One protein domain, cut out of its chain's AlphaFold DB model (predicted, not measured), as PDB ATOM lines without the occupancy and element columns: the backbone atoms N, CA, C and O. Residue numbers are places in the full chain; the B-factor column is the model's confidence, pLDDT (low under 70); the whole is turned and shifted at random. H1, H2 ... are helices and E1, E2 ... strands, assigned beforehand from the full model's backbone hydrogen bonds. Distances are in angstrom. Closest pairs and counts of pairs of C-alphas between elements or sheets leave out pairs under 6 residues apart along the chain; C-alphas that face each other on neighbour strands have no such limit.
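This is residues 2 to 93 of the 94 residues of an uncharacterized protein of Usitatibacter rugosus (UniProt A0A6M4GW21). A small sheet of three strands has the long helix H4 packed at one of its ends, where the hairpin E1 and E2 turns, while H1 lies beyond the other end. The short helix H2 packs on the sheet beside its strands, H3 packs on H4, and residues 62 to 78 make a wide loop from E3 to H4. The printed part has 92 residues, in the order H1 E1 E2 H2 H3 E3 H4, class mixed, helices and strands; the sheet, E2 - E1 - E3, is antiparallel. It is compact, with a radius of gyration of the C-alphas of 13.8 A and spans of 40 by 32 by 21 A.

E1, residues 13 to 19, is the inner strand. It forms a hairpin with E2, residues 22 to 27, at 150 degrees, with N 16 and O 24 2.8 A apart, within hydrogen-bond range. E3, residues 56 to 61, is antiparallel to E1 at 152 degrees, with N 15 and O 59 2.8 A apart, also within range. H4, residues 79 to 92, is on the sheet; its closest C-alphas to E1 are Phe 19 and Ala 88, 7.0 A. H2, residues 30 to 34, is on the sheet at a height of 7.5 A, only just over none of the strands, with 2 of its C-alphas falling on E2. H3, residues 39 to 42, touches H4, the closest C-alphas being Phe 42 and Arg 89, 5.2 A. E2, H2, H3 and E3 form a split strand-helix-strand unit, two strands running the same way with E1 between them and a right-handed crossover. H1, residues 2 to 7, is not on the sheet and is apart from H4. In H1, H2 and H4 every O i to N i+4 pair is within hydrogen-bond range; H3 is too short for one.

H1 begins at C-alpha 2, (-3.902, -59.010, -26.503). E1 measures 18.2 A, E2 16.7 A and E3 14.3 A. H4 measures 20.1 A and ends at C-alpha 92, (0.855, -31.022, -10.581).

The C-alphas of Asp 8 and Ala 93, the two farthest apart, are 41.6 A apart. The printed part has no cut. The links H3 to E3 and E3 to H4 are long. Residues 2 to 9 have pLDDT under 70.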
ATOM      1  N   GLU A   2      -3.161 -59.540 -27.678       59.66
ATOM      2  CA  GLU A   2      -3.902 -59.010 -26.503       59.66
ATOM      3  C   GLU A   2      -5.437 -59.208 -26.535       59.66
ATOM      4  O   GLU A   2      -6.028 -59.712 -25.587       59.66
ATOM      5  N   LEU A   3      -6.112 -58.890 -27.650       60.81
ATOM      6  CA  LEU A   3      -7.576 -59.077 -27.767       60.81
ATOM      7  C   LEU A   3      -8.014 -60.549 -27.676       60.81
ATOM      8  O   LEU A   3      -9.159 -60.831 -27.333       60.81
ATOM      9  N   ALA A   4      -7.118 -61.483 -28.005       62.69
ATOM     10  CA  ALA A   4      -7.376 -62.911 -27.859       62.69
ATOM     11  C   ALA A   4      -7.276 -63.332 -26.386       62.69
ATOM     12  O   ALA A   4      -8.141 -64.048 -25.905       62.69
ATOM     13  N   HIS A   5      -6.296 -62.813 -25.641       64.75
ATOM     14  CA  HIS A   5      -6.181 -63.060 -24.204       64.75
ATOM     15  C   HIS A   5      -7.339 -62.463 -23.392       64.75
ATOM     16  O   HIS A   5      -7.761 -63.076 -22.415       64.75
ATOM     17  N   TRP A   6      -7.892 -61.316 -23.811       59.19
ATOM     18  CA  TRP A   6      -9.144 -60.799 -23.243       59.19
ATOM     19  C   TRP A   6     -10.311 -61.771 -23.464       59.19
ATOM     20  O   TRP A   6     -11.054 -62.049 -22.529       59.19
ATOM     21  N   ARG A   7     -10.444 -62.332 -24.677       60.56
ATOM     22  CA  ARG A   7     -11.478 -63.340 -24.993       60.56
ATOM     23  C   ARG A   7     -11.295 -64.650 -24.226       60.56
ATOM     24  O   ARG A   7     -12.285 -65.319 -23.969       60.56
ATOM     25  N   ASP A   8     -10.060 -64.986 -23.869       69.12
ATOM     26  CA  ASP A   8      -9.713 -66.158 -23.059       69.12
ATOM     27  C   ASP A   8      -9.826 -65.897 -21.537       69.12
ATOM     28  O   ASP A   8      -9.354 -66.719 -20.755       69.12
ATOM     29  N   GLU A   9     -10.362 -64.746 -21.106       66.12
ATOM     30  CA  GLU A   9     -10.498 -64.343 -19.690       66.12
ATOM     31  C   GLU A   9      -9.174 -64.320 -18.898       66.12
ATOM     32  O   GLU A   9      -9.156 -64.349 -17.670       66.12
ATOM     33  N   LYS A  10      -8.030 -64.208 -19.584       73.94
ATOM     34  CA  LYS A  10      -6.696 -64.168 -18.947       73.94
ATOM     35  C   LYS A  10      -6.349 -62.804 -18.347       73.94
ATOM     36  O   LYS A  10      -5.267 -62.636 -17.788       73.94
ATOM     37  N   HIS A  11      -7.230 -61.820 -18.520       78.88
ATOM     38  CA  HIS A  11      -7.041 -60.454 -18.055       78.88
ATOM     39  C   HIS A  11      -7.949 -60.194 -16.861       78.88
ATOM     40  O   HIS A  11      -9.171 -60.261 -16.973       78.88
ATOM     41  N   HIS A  12      -7.346 -59.816 -15.740       85.94
ATOM     42  CA  HIS A  12      -8.069 -59.278 -14.597       85.94
ATOM     43  C   HIS A  12      -7.953 -57.764 -14.622       85.94
ATOM     44  O   HIS A  12      -6.853 -57.239 -14.789       85.94
ATOM     45  N   PHE A  13      -9.078 -57.071 -14.472       90.94
ATOM     46  CA  PHE A  13      -9.129 -55.617 -14.502       90.94
ATOM     47  C   PHE A  13      -9.298 -55.056 -13.098       90.94
ATOM     48  O   PHE A  13     -10.152 -55.499 -12.329       90.94
ATOM     49  N   THR A  14      -8.511 -54.033 -12.797       92.56
ATOM     50  CA  THR A  14      -8.526 -53.335 -11.516       92.56
ATOM     51  C   THR A  14      -8.626 -51.839 -11.777       92.56
ATOM     52  O   THR A  14      -7.925 -51.291 -12.627       92.56
ATOM     53  N   GLU A  15      -9.525 -51.169 -11.060       93.81
ATOM     54  CA  GLU A  15      -9.564 -49.712 -10.981       93.81
ATOM     55  C   GLU A  15      -8.539 -49.261  -9.941       93.81
ATOM     56  O   GLU A  15      -8.620 -49.633  -8.769       93.81
ATOM     57  N   TYR A  16      -7.581 -48.455 -10.379       93.38
ATOM     58  CA  TYR A  16      -6.541 -47.865  -9.554       93.38
ATOM     59  C   TYR A  16      -6.781 -46.368  -9.414       93.38
ATOM     60  O   TYR A  16      -7.033 -45.689 -10.409       93.38
ATOM     61  N   GLU A  17      -6.642 -45.832  -8.208       93.19
ATOM     62  CA  GLU A  17      -6.425 -44.404  -8.000       93.19
ATOM     63  C   GLU A  17      -4.925 -44.116  -8.103       93.19
ATOM     64  O   GLU A  17      -4.126 -44.580  -7.289       93.19
ATOM     65  N   VAL A  18      -4.547 -43.395  -9.158       91.56
ATOM     66  CA  VAL A  18      -3.147 -43.163  -9.545       91.56
ATOM     67  C   VAL A  18      -2.649 -41.811  -9.040       91.56
ATOM     68  O   VAL A  18      -1.518 -41.698  -8.575       91.56
ATOM     69  N   PHE A  19      -3.502 -40.790  -9.113       90.75
ATOM     70  CA  PHE A  19      -3.273 -39.465  -8.536       90.75
ATOM     71  C   PHE A  19      -4.499 -39.069  -7.716       90.75
ATOM     72  O   PHE A  19      -5.540 -39.706  -7.848       90.75
ATOM     73  N   SER A  20      -4.392 -38.016  -6.903       88.25
ATOM     74  CA  SER A  20      -5.484 -37.554  -6.033       88.25
ATOM     75  C   SER A  20      -6.795 -37.375  -6.814       88.25
ATOM     76  O   SER A  20      -6.921 -36.460  -7.632       88.25
ATOM     77  N   GLY A  21      -7.751 -38.288  -6.609       87.31
ATOM     78  CA  GLY A  21      -9.045 -38.299  -7.295       87.31
ATOM     79  C   GLY A  21      -9.025 -38.721  -8.773       87.31
ATOM     80  O   GLY A  21     -10.076 -38.703  -9.412       87.31
ATOM     81  N   LEU A  22      -7.877 -39.117  -9.335       93.31
ATOM     82  CA  LEU A  22      -7.758 -39.602 -10.712       93.31
ATOM     83  C   LEU A  22      -7.576 -41.108 -10.763       93.31
ATOM     84  O   LEU A  22      -6.606 -41.662 -10.240       93.31
ATOM     85  N   ARG A  23      -8.495 -41.757 -11.479       93.31
ATOM     86  CA  ARG A  23      -8.566 -43.210 -11.569       93.31
ATOM     87  C   ARG A  23      -8.374 -43.723 -12.986       93.31
ATOM     88  O   ARG A  23      -8.755 -43.061 -13.952       93.31
ATOM     89  N   LEU A  24      -7.809 -44.921 -13.084       91.75
ATOM     90  CA  LEU A  24      -7.637 -45.680 -14.317       91.75
ATOM     91  C   LEU A  24      -7.993 -47.142 -14.077       91.75
ATOM     92  O   LEU A  24      -7.563 -47.737 -13.093       91.75
ATOM     93  N   THR A  25      -8.723 -47.735 -15.012       91.50
ATOM     94  CA  THR A  25      -8.901 -49.186 -15.062       91.50
ATOM     95  C   THR A  25      -7.811 -49.784 -15.934       91.50
ATOM     96  O   THR A  25      -7.694 -49.432 -17.108       91.50
ATOM     97  N   LEU A  26      -7.021 -50.689 -15.367       90.88
ATOM     98  CA  LEU A  26      -5.935 -51.376 -16.059       90.88
ATOM     99  C   LEU A  26      -6.115 -52.879 -15.887       90.88
ATOM    100  O   LEU A  26      -6.596 -53.333 -14.849       90.88
ATOM    101  N   CYS A  27      -5.744 -53.650 -16.909       89.56
ATOM    102  CA  CYS A  27      -5.562 -55.080 -16.708       89.56
ATOM    103  C   CYS A  27      -4.225 -55.356 -16.007       89.56
ATOM    104  O   CYS A  27      -3.338 -54.503 -16.012       89.56
ATOM    105  N   ASN A  28      -4.061 -56.571 -15.494       86.94
ATOM    106  CA  ASN A  28      -2.842 -57.086 -14.858       86.94
ATOM    107  C   ASN A  28      -1.576 -57.105 -15.746       86.94
ATOM    108  O   ASN A  28      -0.506 -57.474 -15.273       86.94
ATOM    109  N   PHE A  29      -1.693 -56.795 -17.039       85.75
ATOM    110  CA  PHE A  29      -0.545 -56.543 -17.919       85.75
ATOM    111  C   PHE A  29      -0.274 -55.040 -18.037       85.75
ATOM    112  O   PHE A  29       0.860 -54.580 -17.917       85.75
ATOM    113  N   CYS A  30      -1.336 -54.255 -18.240       87.31
ATOM    114  CA  CYS A  30      -1.232 -52.812 -18.404       87.31
ATOM    115  C   CYS A  30      -0.826 -52.084 -17.118       87.31
ATOM    116  O   CYS A  30      -0.292 -50.987 -17.222       87.31
ATOM    117  N   ASP A  31      -1.084 -52.624 -15.925       88.88
ATOM    118  CA  ASP A  31      -0.632 -52.006 -14.672       88.88
ATOM    119  C   ASP A  31       0.895 -52.051 -14.512       88.88
ATOM    120  O   ASP A  31       1.499 -51.045 -14.132       88.88
ATOM    121  N   VAL A  32       1.532 -53.158 -14.901       85.50
ATOM    122  CA  VAL A  32       2.992 -53.294 -14.959       85.50
ATOM    123  C   VAL A  32       3.577 -52.300 -15.962       85.50
ATOM    124  O   VAL A  32       4.473 -51.527 -15.603       85.50
ATOM    125  N   ASP A  33       3.029 -52.245 -17.177       86.31
ATOM    126  CA  ASP A  33       3.478 -51.302 -18.208       86.31
ATOM    127  C   ASP A  33       3.284 -49.846 -17.768       86.31
ATOM    128  O   ASP A  33       4.184 -49.014 -17.906       86.31
ATOM    129  N   PHE A  34       2.127 -49.527 -17.182       88.69
ATOM    130  CA  PHE A  34       1.825 -48.188 -16.688       88.69
ATOM    131  C   PHE A  34       2.803 -47.757 -15.590       88.69
ATOM    132  O   PHE A  34       3.283 -46.622 -15.602       88.69
ATOM    133  N   SER A  35       3.177 -48.673 -14.691       85.12
ATOM    134  CA  SER A  35       4.156 -48.405 -13.628       85.12
ATOM    135  C   SER A  35       5.581 -48.122 -14.132       85.12
ATOM    136  O   SER A  35       6.455 -47.726 -13.361       85.12
ATOM    137  N   SER A  36       5.826 -48.303 -15.431       87.00
ATOM    138  CA  SER A  36       7.110 -48.023 -16.075       87.00
ATOM    139  C   SER A  36       7.138 -46.681 -16.820       87.00
ATOM    140  O   SER A  36       8.172 -46.317 -17.382       87.00
ATOM    141  N   TYR A  37       6.036 -45.919 -16.845       89.12
ATOM    142  CA  TYR A  37       6.008 -44.608 -17.503       89.12
ATOM    143  C   TYR A  37       6.947 -43.601 -16.826       89.12
ATOM    144  O   TYR A  37       7.057 -43.562 -15.599       89.12
ATOM    145  N   ASN A  38       7.544 -42.703 -17.624       89.88
ATOM    146  CA  ASN A  38       8.245 -41.539 -17.081       89.88
ATOM    147  C   ASN A  38       7.236 -40.660 -16.302       89.88
ATOM    148  O   ASN A  38       6.298 -40.147 -16.914       89.88
ATOM    149  N   PRO A  39       7.425 -40.430 -14.990       91.56
ATOM    150  CA  PRO A  39       6.536 -39.593 -14.182       91.56
ATOM    151  C   PRO A  39       6.379 -38.160 -14.709       91.56
ATOM    152  O   PRO A  39       5.297 -37.578 -14.608       91.56
ATOM    153  N   GLU A  40       7.409 -37.602 -15.347       93.06
ATOM    154  CA  GLU A  40       7.350 -36.267 -15.961       93.06
ATOM    155  C   GLU A  40       6.281 -36.189 -17.062       93.06
ATOM    156  O   GLU A  40       5.696 -35.132 -17.299       93.06
ATOM    157  N   PHE A  41       5.935 -37.321 -17.689       92.25
ATOM    158  CA  PHE A  41       4.844 -37.390 -18.658       92.25
ATOM    159  C   PHE A  41       3.501 -36.942 -18.057       92.25
ATOM    160  O   PHE A  41       2.689 -36.342 -18.767       92.25
ATOM    161  N   PHE A  42       3.298 -37.165 -16.755       93.56
ATOM    162  CA  PHE A  42       2.110 -36.771 -15.988       93.56
ATOM    163  C   PHE A  42       2.296 -35.457 -15.210       93.56
ATOM    164  O   PHE A  42       1.447 -35.098 -14.396       93.56
ATOM    165  N   GLY A  43       3.393 -34.731 -15.454       92.62
ATOM    166  CA  GLY A  43       3.700 -33.467 -14.785       92.62
ATOM    167  C   GLY A  43       4.312 -33.614 -13.391       92.62
ATOM    168  O   GLY A  43       4.389 -32.626 -12.672       92.62
ATOM    169  N   LEU A  44       4.745 -34.814 -12.989       90.62
ATOM    170  CA  LEU A  44       5.436 -34.987 -11.708       90.62
ATOM    171  C   LEU A  44       6.848 -34.379 -11.754       90.62
ATOM    172  O   LEU A  44       7.481 -34.399 -12.813       90.62
ATOM    173  N   PRO A  45       7.388 -33.920 -10.607       88.94
ATOM    174  CA  PRO A  45       8.757 -33.426 -10.531       88.94
ATOM    175  C   PRO A  45       9.789 -34.466 -10.996       88.94
ATOM    176  O   PRO A  45       9.584 -35.671 -10.775       88.94
ATOM    177  N   PRO A  46      10.940 -34.033 -11.542       85.62
ATOM    178  CA  PRO A  46      12.031 -34.934 -11.898       85.62
ATOM    179  C   PRO A  46      12.423 -35.837 -10.721       85.62
ATOM    180  O   PRO A  46      12.459 -35.397  -9.572       85.62
ATOM    181  N   LYS A  47      12.756 -37.103 -11.008       82.94
ATOM    182  CA  LYS A  47      13.090 -38.154 -10.016       82.94
ATOM    183  C   LYS A  47      11.922 -38.646  -9.147       82.94
ATOM    184  O   LYS A  47      12.145 -39.470  -8.256       82.94
ATOM    185  N   SER A  48      10.692 -38.202  -9.410       86.06
ATOM    186  CA  SER A  48       9.499 -38.856  -8.856       86.06
ATOM    187  C   SER A  48       9.436 -40.324  -9.296       86.06
ATOM    188  O   SER A  48      10.113 -40.732 -10.239       86.06
ATOM    189  N   LYS A  49       8.637 -41.144  -8.607       80.88
ATOM    190  CA  LYS A  49       8.404 -42.546  -8.977       80.88
ATOM    191  C   LYS A  49       6.916 -42.782  -9.180       80.88
ATOM    192  O   LYS A  49       6.134 -42.495  -8.278       80.88
ATOM    193  N   LEU A  50       6.556 -43.366 -10.317       80.88
ATOM    194  CA  LEU A  50       5.213 -43.854 -10.614       80.88
ATOM    195  C   LEU A  50       5.219 -45.383 -10.502       80.88
ATOM    196  O   LEU A  50       5.164 -46.087 -11.494       80.88
ATOM    197  N   GLY A  51       5.411 -45.905  -9.292       77.75
ATOM    198  CA  GLY A  51       5.437 -47.353  -9.072       77.75
ATOM    199  C   GLY A  51       4.039 -47.922  -8.856       77.75
ATOM    200  O   GLY A  51       3.160 -47.225  -8.359       77.75
ATOM    201  N   LEU A  52       3.868 -49.219  -9.111       74.94
ATOM    202  CA  LEU A  52       2.634 -49.954  -8.802       74.94
ATOM    203  C   LEU A  52       2.247 -49.813  -7.314       74.94
ATOM    204  O   LEU A  52       1.084 -49.643  -6.981       74.94
ATOM    205  N   SER A  53       3.240 -49.737  -6.418       77.69
ATOM    206  CA  SER A  53       3.055 -49.475  -4.980       77.69
ATOM    207  C   SER A  53       2.586 -48.058  -4.626       77.69
ATOM    208  O   SER A  53       2.290 -47.783  -3.464       77.69
ATOM    209  N   LYS A  54       2.566 -47.135  -5.592       81.31
ATOM    210  CA  LYS A  54       2.021 -45.779  -5.447       81.31
ATOM    211  C   LYS A  54       0.593 -45.667  -5.974       81.31
ATOM    212  O   LYS A  54      -0.039 -44.643  -5.742       81.31
ATOM    213  N   MET A  55       0.099 -46.697  -6.658       87.12
ATOM    214  CA  MET A  55      -1.268 -46.774  -7.154       87.12
ATOM    215  C   MET A  55      -2.134 -47.468  -6.106       87.12
ATOM    216  O   MET A  55      -1.851 -48.595  -5.699       87.12
ATOM    217  N   ASN A  56      -3.200 -46.806  -5.668       89.25
ATOM    218  CA  ASN A  56      -4.118 -47.394  -4.702       89.25
ATOM    219  C   ASN A  56      -5.146 -48.247  -5.439       89.25
ATOM    220  O   ASN A  56      -5.835 -47.762  -6.335       89.25
ATOM    221  N   VAL A  57      -5.278 -49.514  -5.051       90.56
ATOM    222  CA  VAL A  57      -6.343 -50.384  -5.564       90.56
ATOM    223  C   VAL A  57      -7.682 -49.855  -5.059       90.56
ATOM    224  O   VAL A  57      -7.923 -49.832  -3.855       90.56
ATOM    225  N   SER A  58      -8.552 -49.432  -5.974       89.69
ATOM    226  CA  SER A  58      -9.898 -48.971  -5.639       89.69
ATOM    227  C   SER A  58     -10.889 -50.136  -5.621       89.69
ATOM    228  O   SER A  58     -11.565 -50.345  -4.616       89.69
ATOM    229  N   ARG A  59     -10.968 -50.916  -6.709       91.12
ATOM    230  CA  ARG A  59     -11.838 -52.103  -6.816       91.12
ATOM    231  C   ARG A  59     -11.456 -53.004  -7.991       91.12
ATOM    232  O   ARG A  59     -10.898 -52.528  -8.978       91.12
ATOM    233  N   ALA A  60     -11.831 -54.279  -7.918       91.62
ATOM    234  CA  ALA A  60     -11.832 -55.170  -9.078       91.62
ATOM    235  C   ALA A  60     -12.982 -54.808 -10.038       91.62
ATOM    236  O   ALA A  60     -14.055 -54.388  -9.598       91.62
ATOM    237  N   VAL A  61     -12.758 -54.977 -11.341       89.56
ATOM    238  CA  VAL A  61     -13.736 -54.716 -12.404       89.56
ATOM    239  C   VAL A  61     -14.016 -56.026 -13.139       89.56
ATOM    240  O   VAL A  61     -13.143 -56.565 -13.816       89.56
ATOM    241  N   SER A  62     -15.230 -56.553 -12.984       81.62
ATOM    242  CA  SER A  62     -15.650 -57.850 -13.540       81.62
ATOM    243  C   SER A  62     -16.334 -57.750 -14.907       81.62
ATOM    244  O   SER A  62     -16.480 -58.751 -15.593       81.62
ATOM    245  N   ASP A  63     -16.757 -56.554 -15.305       80.75
ATOM    246  CA  ASP A  63     -17.562 -56.266 -16.498       80.75
ATOM    247  C   ASP A  63     -16.824 -55.361 -17.502       80.75
ATOM    248  O   ASP A  63     -17.431 -54.618 -18.274       80.75
ATOM    249  N   ALA A  64     -15.490 -55.416 -17.509       78.94
ATOM    250  CA  ALA A  64     -14.672 -54.610 -18.407       78.94
ATOM    251  C   ALA A  64     -14.921 -54.984 -19.882       78.94
ATOM    252  O   ALA A  64     -14.460 -56.019 -20.369       78.94
ATOM    253  N   SER A  65     -15.611 -54.105 -20.613       75.88
ATOM    254  CA  SER A  65     -15.862 -54.254 -22.048       75.88
ATOM    255  C   SER A  65     -14.967 -53.329 -22.885       75.88
ATOM    256  O   SER A  65     -14.827 -52.150 -22.542       75.88
ATOM    257  N   PRO A  66     -14.420 -53.792 -24.024       74.75
ATOM    258  CA  PRO A  66     -13.739 -52.928 -24.977       74.75
ATOM    259  C   PRO A  66     -14.678 -51.822 -25.477       74.75
ATOM    260  O   PRO A  66     -15.710 -52.095 -26.086       74.75
ATOM    261  N   GLY A  67     -14.307 -50.568 -25.234       82.38
ATOM    262  CA  GLY A  67     -14.992 -49.399 -25.784       82.38
ATOM    263  C   GLY A  67     -14.340 -48.899 -27.073       82.38
ATOM    264  O   GLY A  67     -13.143 -49.102 -27.302       82.38
ATOM    265  N   ILE A  68     -15.118 -48.195 -27.896       88.38
ATOM    266  CA  ILE A  68     -14.585 -47.399 -29.008       88.38
ATOM    267  C   ILE A  68     -14.102 -46.062 -28.440       88.38
ATOM    268  O   ILE A  68     -14.847 -45.383 -27.734       88.38
ATOM    269  N   ASP A  69     -12.876 -45.666 -28.776       91.06
ATOM    270  CA  ASP A  69     -12.324 -44.358 -28.422       91.06
ATOM    271  C   ASP A  69     -11.686 -43.697 -29.649       91.06
ATOM    272  O   ASP A  69     -11.213 -44.367 -30.571       91.06
ATOM    273  N   LYS A  70     -11.656 -42.364 -29.649       95.56
ATOM    274  CA  LYS A  70     -10.834 -41.596 -30.586       95.56
ATOM    275  C   LYS A  70      -9.369 -41.737 -30.180       95.56
ATOM    276  O   LYS A  70      -9.049 -41.945 -29.013       95.56
ATOM    277  N   PHE A  71      -8.461 -41.571 -31.130       95.88
ATOM    278  CA  PHE A  71      -7.027 -41.539 -30.857       95.88
ATOM    279  C   PHE A  71      -6.367 -40.400 -31.631       95.88
ATOM    280  O   PHE A  71      -6.906 -39.910 -32.625       95.88
ATOM    281  N   CYS A  72      -5.211 -39.954 -31.156       93.81
ATOM    282  CA  CYS A  72      -4.399 -38.973 -31.857       93.81
ATOM    283  C   CYS A  72      -3.549 -39.674 -32.919       93.81
ATOM    284  O   CYS A  72      -2.744 -40.542 -32.589       93.81
ATOM    285  N   SER A  73      -3.672 -39.270 -34.183       96.31
ATOM    286  CA  SER A  73      -2.891 -39.846 -35.285       96.31
ATOM    287  C   SER A  73      -1.391 -39.539 -35.209       96.31
ATOM    288  O   SER A  73      -0.604 -40.233 -35.842       96.31
ATOM    289  N   HIS A  74      -0.984 -38.528 -34.439       95.19
ATOM    290  CA  HIS A  74       0.422 -38.158 -34.287       95.19
ATOM    291  C   HIS A  74       1.143 -38.987 -33.214       95.19
ATOM    292  O   HIS A  74       2.241 -39.475 -33.455       95.19
ATOM    293  N   CYS A  75       0.539 -39.155 -32.032       91.25
ATOM    294  CA  CYS A  75       1.175 -39.855 -30.909       91.25
ATOM    295  C   CYS A  75       0.614 -41.259 -30.639       91.25
ATOM    296  O   CYS A  75       1.125 -41.956 -29.771       91.25
ATOM    297  N   GLY A  76      -0.454 -41.670 -31.328       92.56
ATOM    298  CA  GLY A  76      -1.078 -42.988 -31.172       92.56
ATOM    299  C   GLY A  76      -1.892 -43.171 -29.886       92.56
ATOM    300  O   GLY A  76      -2.615 -44.157 -29.755       92.56
ATOM    301  N   TYR A  77      -1.829 -42.226 -28.943       93.00
ATOM    302  CA  TYR A  77      -2.574 -42.318 -27.692       93.00
ATOM    303  C   TYR A  77      -4.073 -42.098 -27.889       93.00
ATOM    304  O   TYR A  77      -4.523 -41.233 -28.649       93.00
ATOM    305  N   ARG A  78      -4.847 -42.871 -27.127       93.56
ATOM    306  CA  ARG A  78      -6.300 -42.752 -27.006       93.56
ATOM    307  C   ARG A  78      -6.699 -41.433 -26.343       93.56
ATOM    308  O   ARG A  78      -6.015 -40.955 -25.438       93.56
ATOM    309  N   LEU A  79      -7.816 -40.848 -26.767       94.44
ATOM    310  CA  LEU A  79      -8.279 -39.548 -26.286       94.44
ATOM    311  C   LEU A  79      -8.619 -39.588 -24.794       94.44
ATOM    312  O   LEU A  79      -8.277 -38.646 -24.079       94.44
ATOM    313  N   ALA A  80      -9.240 -40.666 -24.306       93.12
ATOM    314  CA  ALA A  80      -9.508 -40.830 -22.879       93.12
ATOM    315  C   ALA A  80      -8.209 -40.797 -22.054       93.12
ATOM    316  O   ALA A  80      -8.140 -40.119 -21.029       93.12
ATOM    317  N   PHE A  81      -7.152 -41.448 -22.549       92.94
ATOM    318  CA  PHE A  81      -5.841 -41.432 -21.903       92.94
ATOM    319  C   PHE A  81      -5.188 -40.046 -21.947       92.94
ATOM    320  O   PHE A  81      -4.677 -39.570 -20.940       92.94
ATOM    321  N   LEU A  82      -5.257 -39.348 -23.083       94.75
ATOM    322  CA  LEU A  82      -4.725 -37.987 -23.194       94.75
ATOM    323  C   LEU A  82      -5.428 -37.007 -22.243       94.75
ATOM    324  O   LEU A  82      -4.767 -36.170 -21.636       94.75
ATOM    325  N   ARG A  83      -6.747 -37.142 -22.060       95.25
ATOM    326  CA  ARG A  83      -7.509 -36.359 -21.071       95.25
ATOM    327  C   ARG A  83      -7.073 -36.664 -19.641       95.25
ATOM    328  O   ARG A  83      -6.926 -35.743 -18.845       95.25
ATOM    329  N   PHE A  84      -6.824 -37.937 -19.331       94.94
ATOM    330  CA  PHE A  84      -6.262 -38.336 -18.041       94.94
ATOM    331  C   PHE A  84      -4.892 -37.679 -17.800       94.94
ATOM    332  O   PHE A  84      -4.680 -37.071 -16.755       94.94
ATOM    333  N   VAL A  85      -3.988 -37.732 -18.784       94.81
ATOM    334  CA  VAL A  85      -2.650 -37.120 -18.701       94.81
ATOM    335  C   VAL A  85      -2.741 -35.609 -18.525       94.81
ATOM    336  O   VAL A  85      -2.044 -35.048 -17.682       94.81
ATOM    337  N   GLN A  86      -3.608 -34.944 -19.292       95.69
ATOM    338  CA  GLN A  86      -3.848 -33.511 -19.152       95.69
ATOM    339  C   GLN A  86      -4.273 -33.176 -17.721       95.69
ATOM    340  O   GLN A  86      -3.684 -32.296 -17.098       95.69
ATOM    341  N   ARG A  87      -5.246 -33.909 -17.173       95.75
ATOM    342  CA  ARG A  87      -5.739 -33.653 -15.822       95.75
ATOM    343  C   ARG A  87      -4.687 -33.937 -14.751       95.75
ATOM    344  O   ARG A  87      -4.599 -33.193 -13.781       95.75
ATOM    345  N   ALA A  88      -3.863 -34.967 -14.940       94.56
ATOM    346  CA  ALA A  88      -2.728 -35.237 -14.062       94.56
ATOM    347  C   ALA A  88      -1.727 -34.071 -14.065       94.56
ATOM    348  O   ALA A  88      -1.296 -33.632 -13.006       94.56
ATOM    349  N   ARG A  89      -1.420 -33.504 -15.238       95.06
ATOM    350  CA  ARG A  89      -0.539 -32.331 -15.342       95.06
ATOM    351  C   ARG A  89      -1.131 -31.102 -14.664       95.06
ATOM    352  O   ARG A  89      -0.409 -30.411 -13.960       95.06
ATOM    353  N   GLU A  90      -2.427 -30.852 -14.836       94.75
ATOM    354  CA  GLU A  90      -3.128 -29.756 -14.152       94.75
ATOM    355  C   GLU A  90      -3.044 -29.882 -12.624       94.75
ATOM    356  O   GLU A  90      -2.851 -28.878 -11.946       94.75
ATOM    357  N   LEU A  91      -3.140 -31.102 -12.078       93.06
ATOM    358  CA  LEU A  91      -2.983 -31.341 -10.637       93.06
ATOM    359  C   LEU A  91      -1.569 -31.041 -10.123       93.06
ATOM    360  O   LEU A  91      -1.416 -30.713  -8.951       93.06
ATOM    361  N   HIS A  92      -0.549 -31.171 -10.970       91.19
ATOM    362  CA  HIS A  92       0.855 -31.022 -10.581       91.19
ATOM    363  C   HIS A  92       1.498 -29.705 -11.047       91.19
ATOM    364  O   HIS A  92       2.680 -29.496 -10.798       91.19
ATOM    365  N   ALA A  93       0.753 -28.807 -11.699       83.56
ATOM    366  CA  ALA A  93       1.256 -27.539 -12.242       83.56
ATOM    367  C   ALA A  93       1.516 -26.447 -11.174       83.56
ATOM    368  O   ALA A  93       1.273 -25.271 -11.432       83.56
TER     369      ALA A  93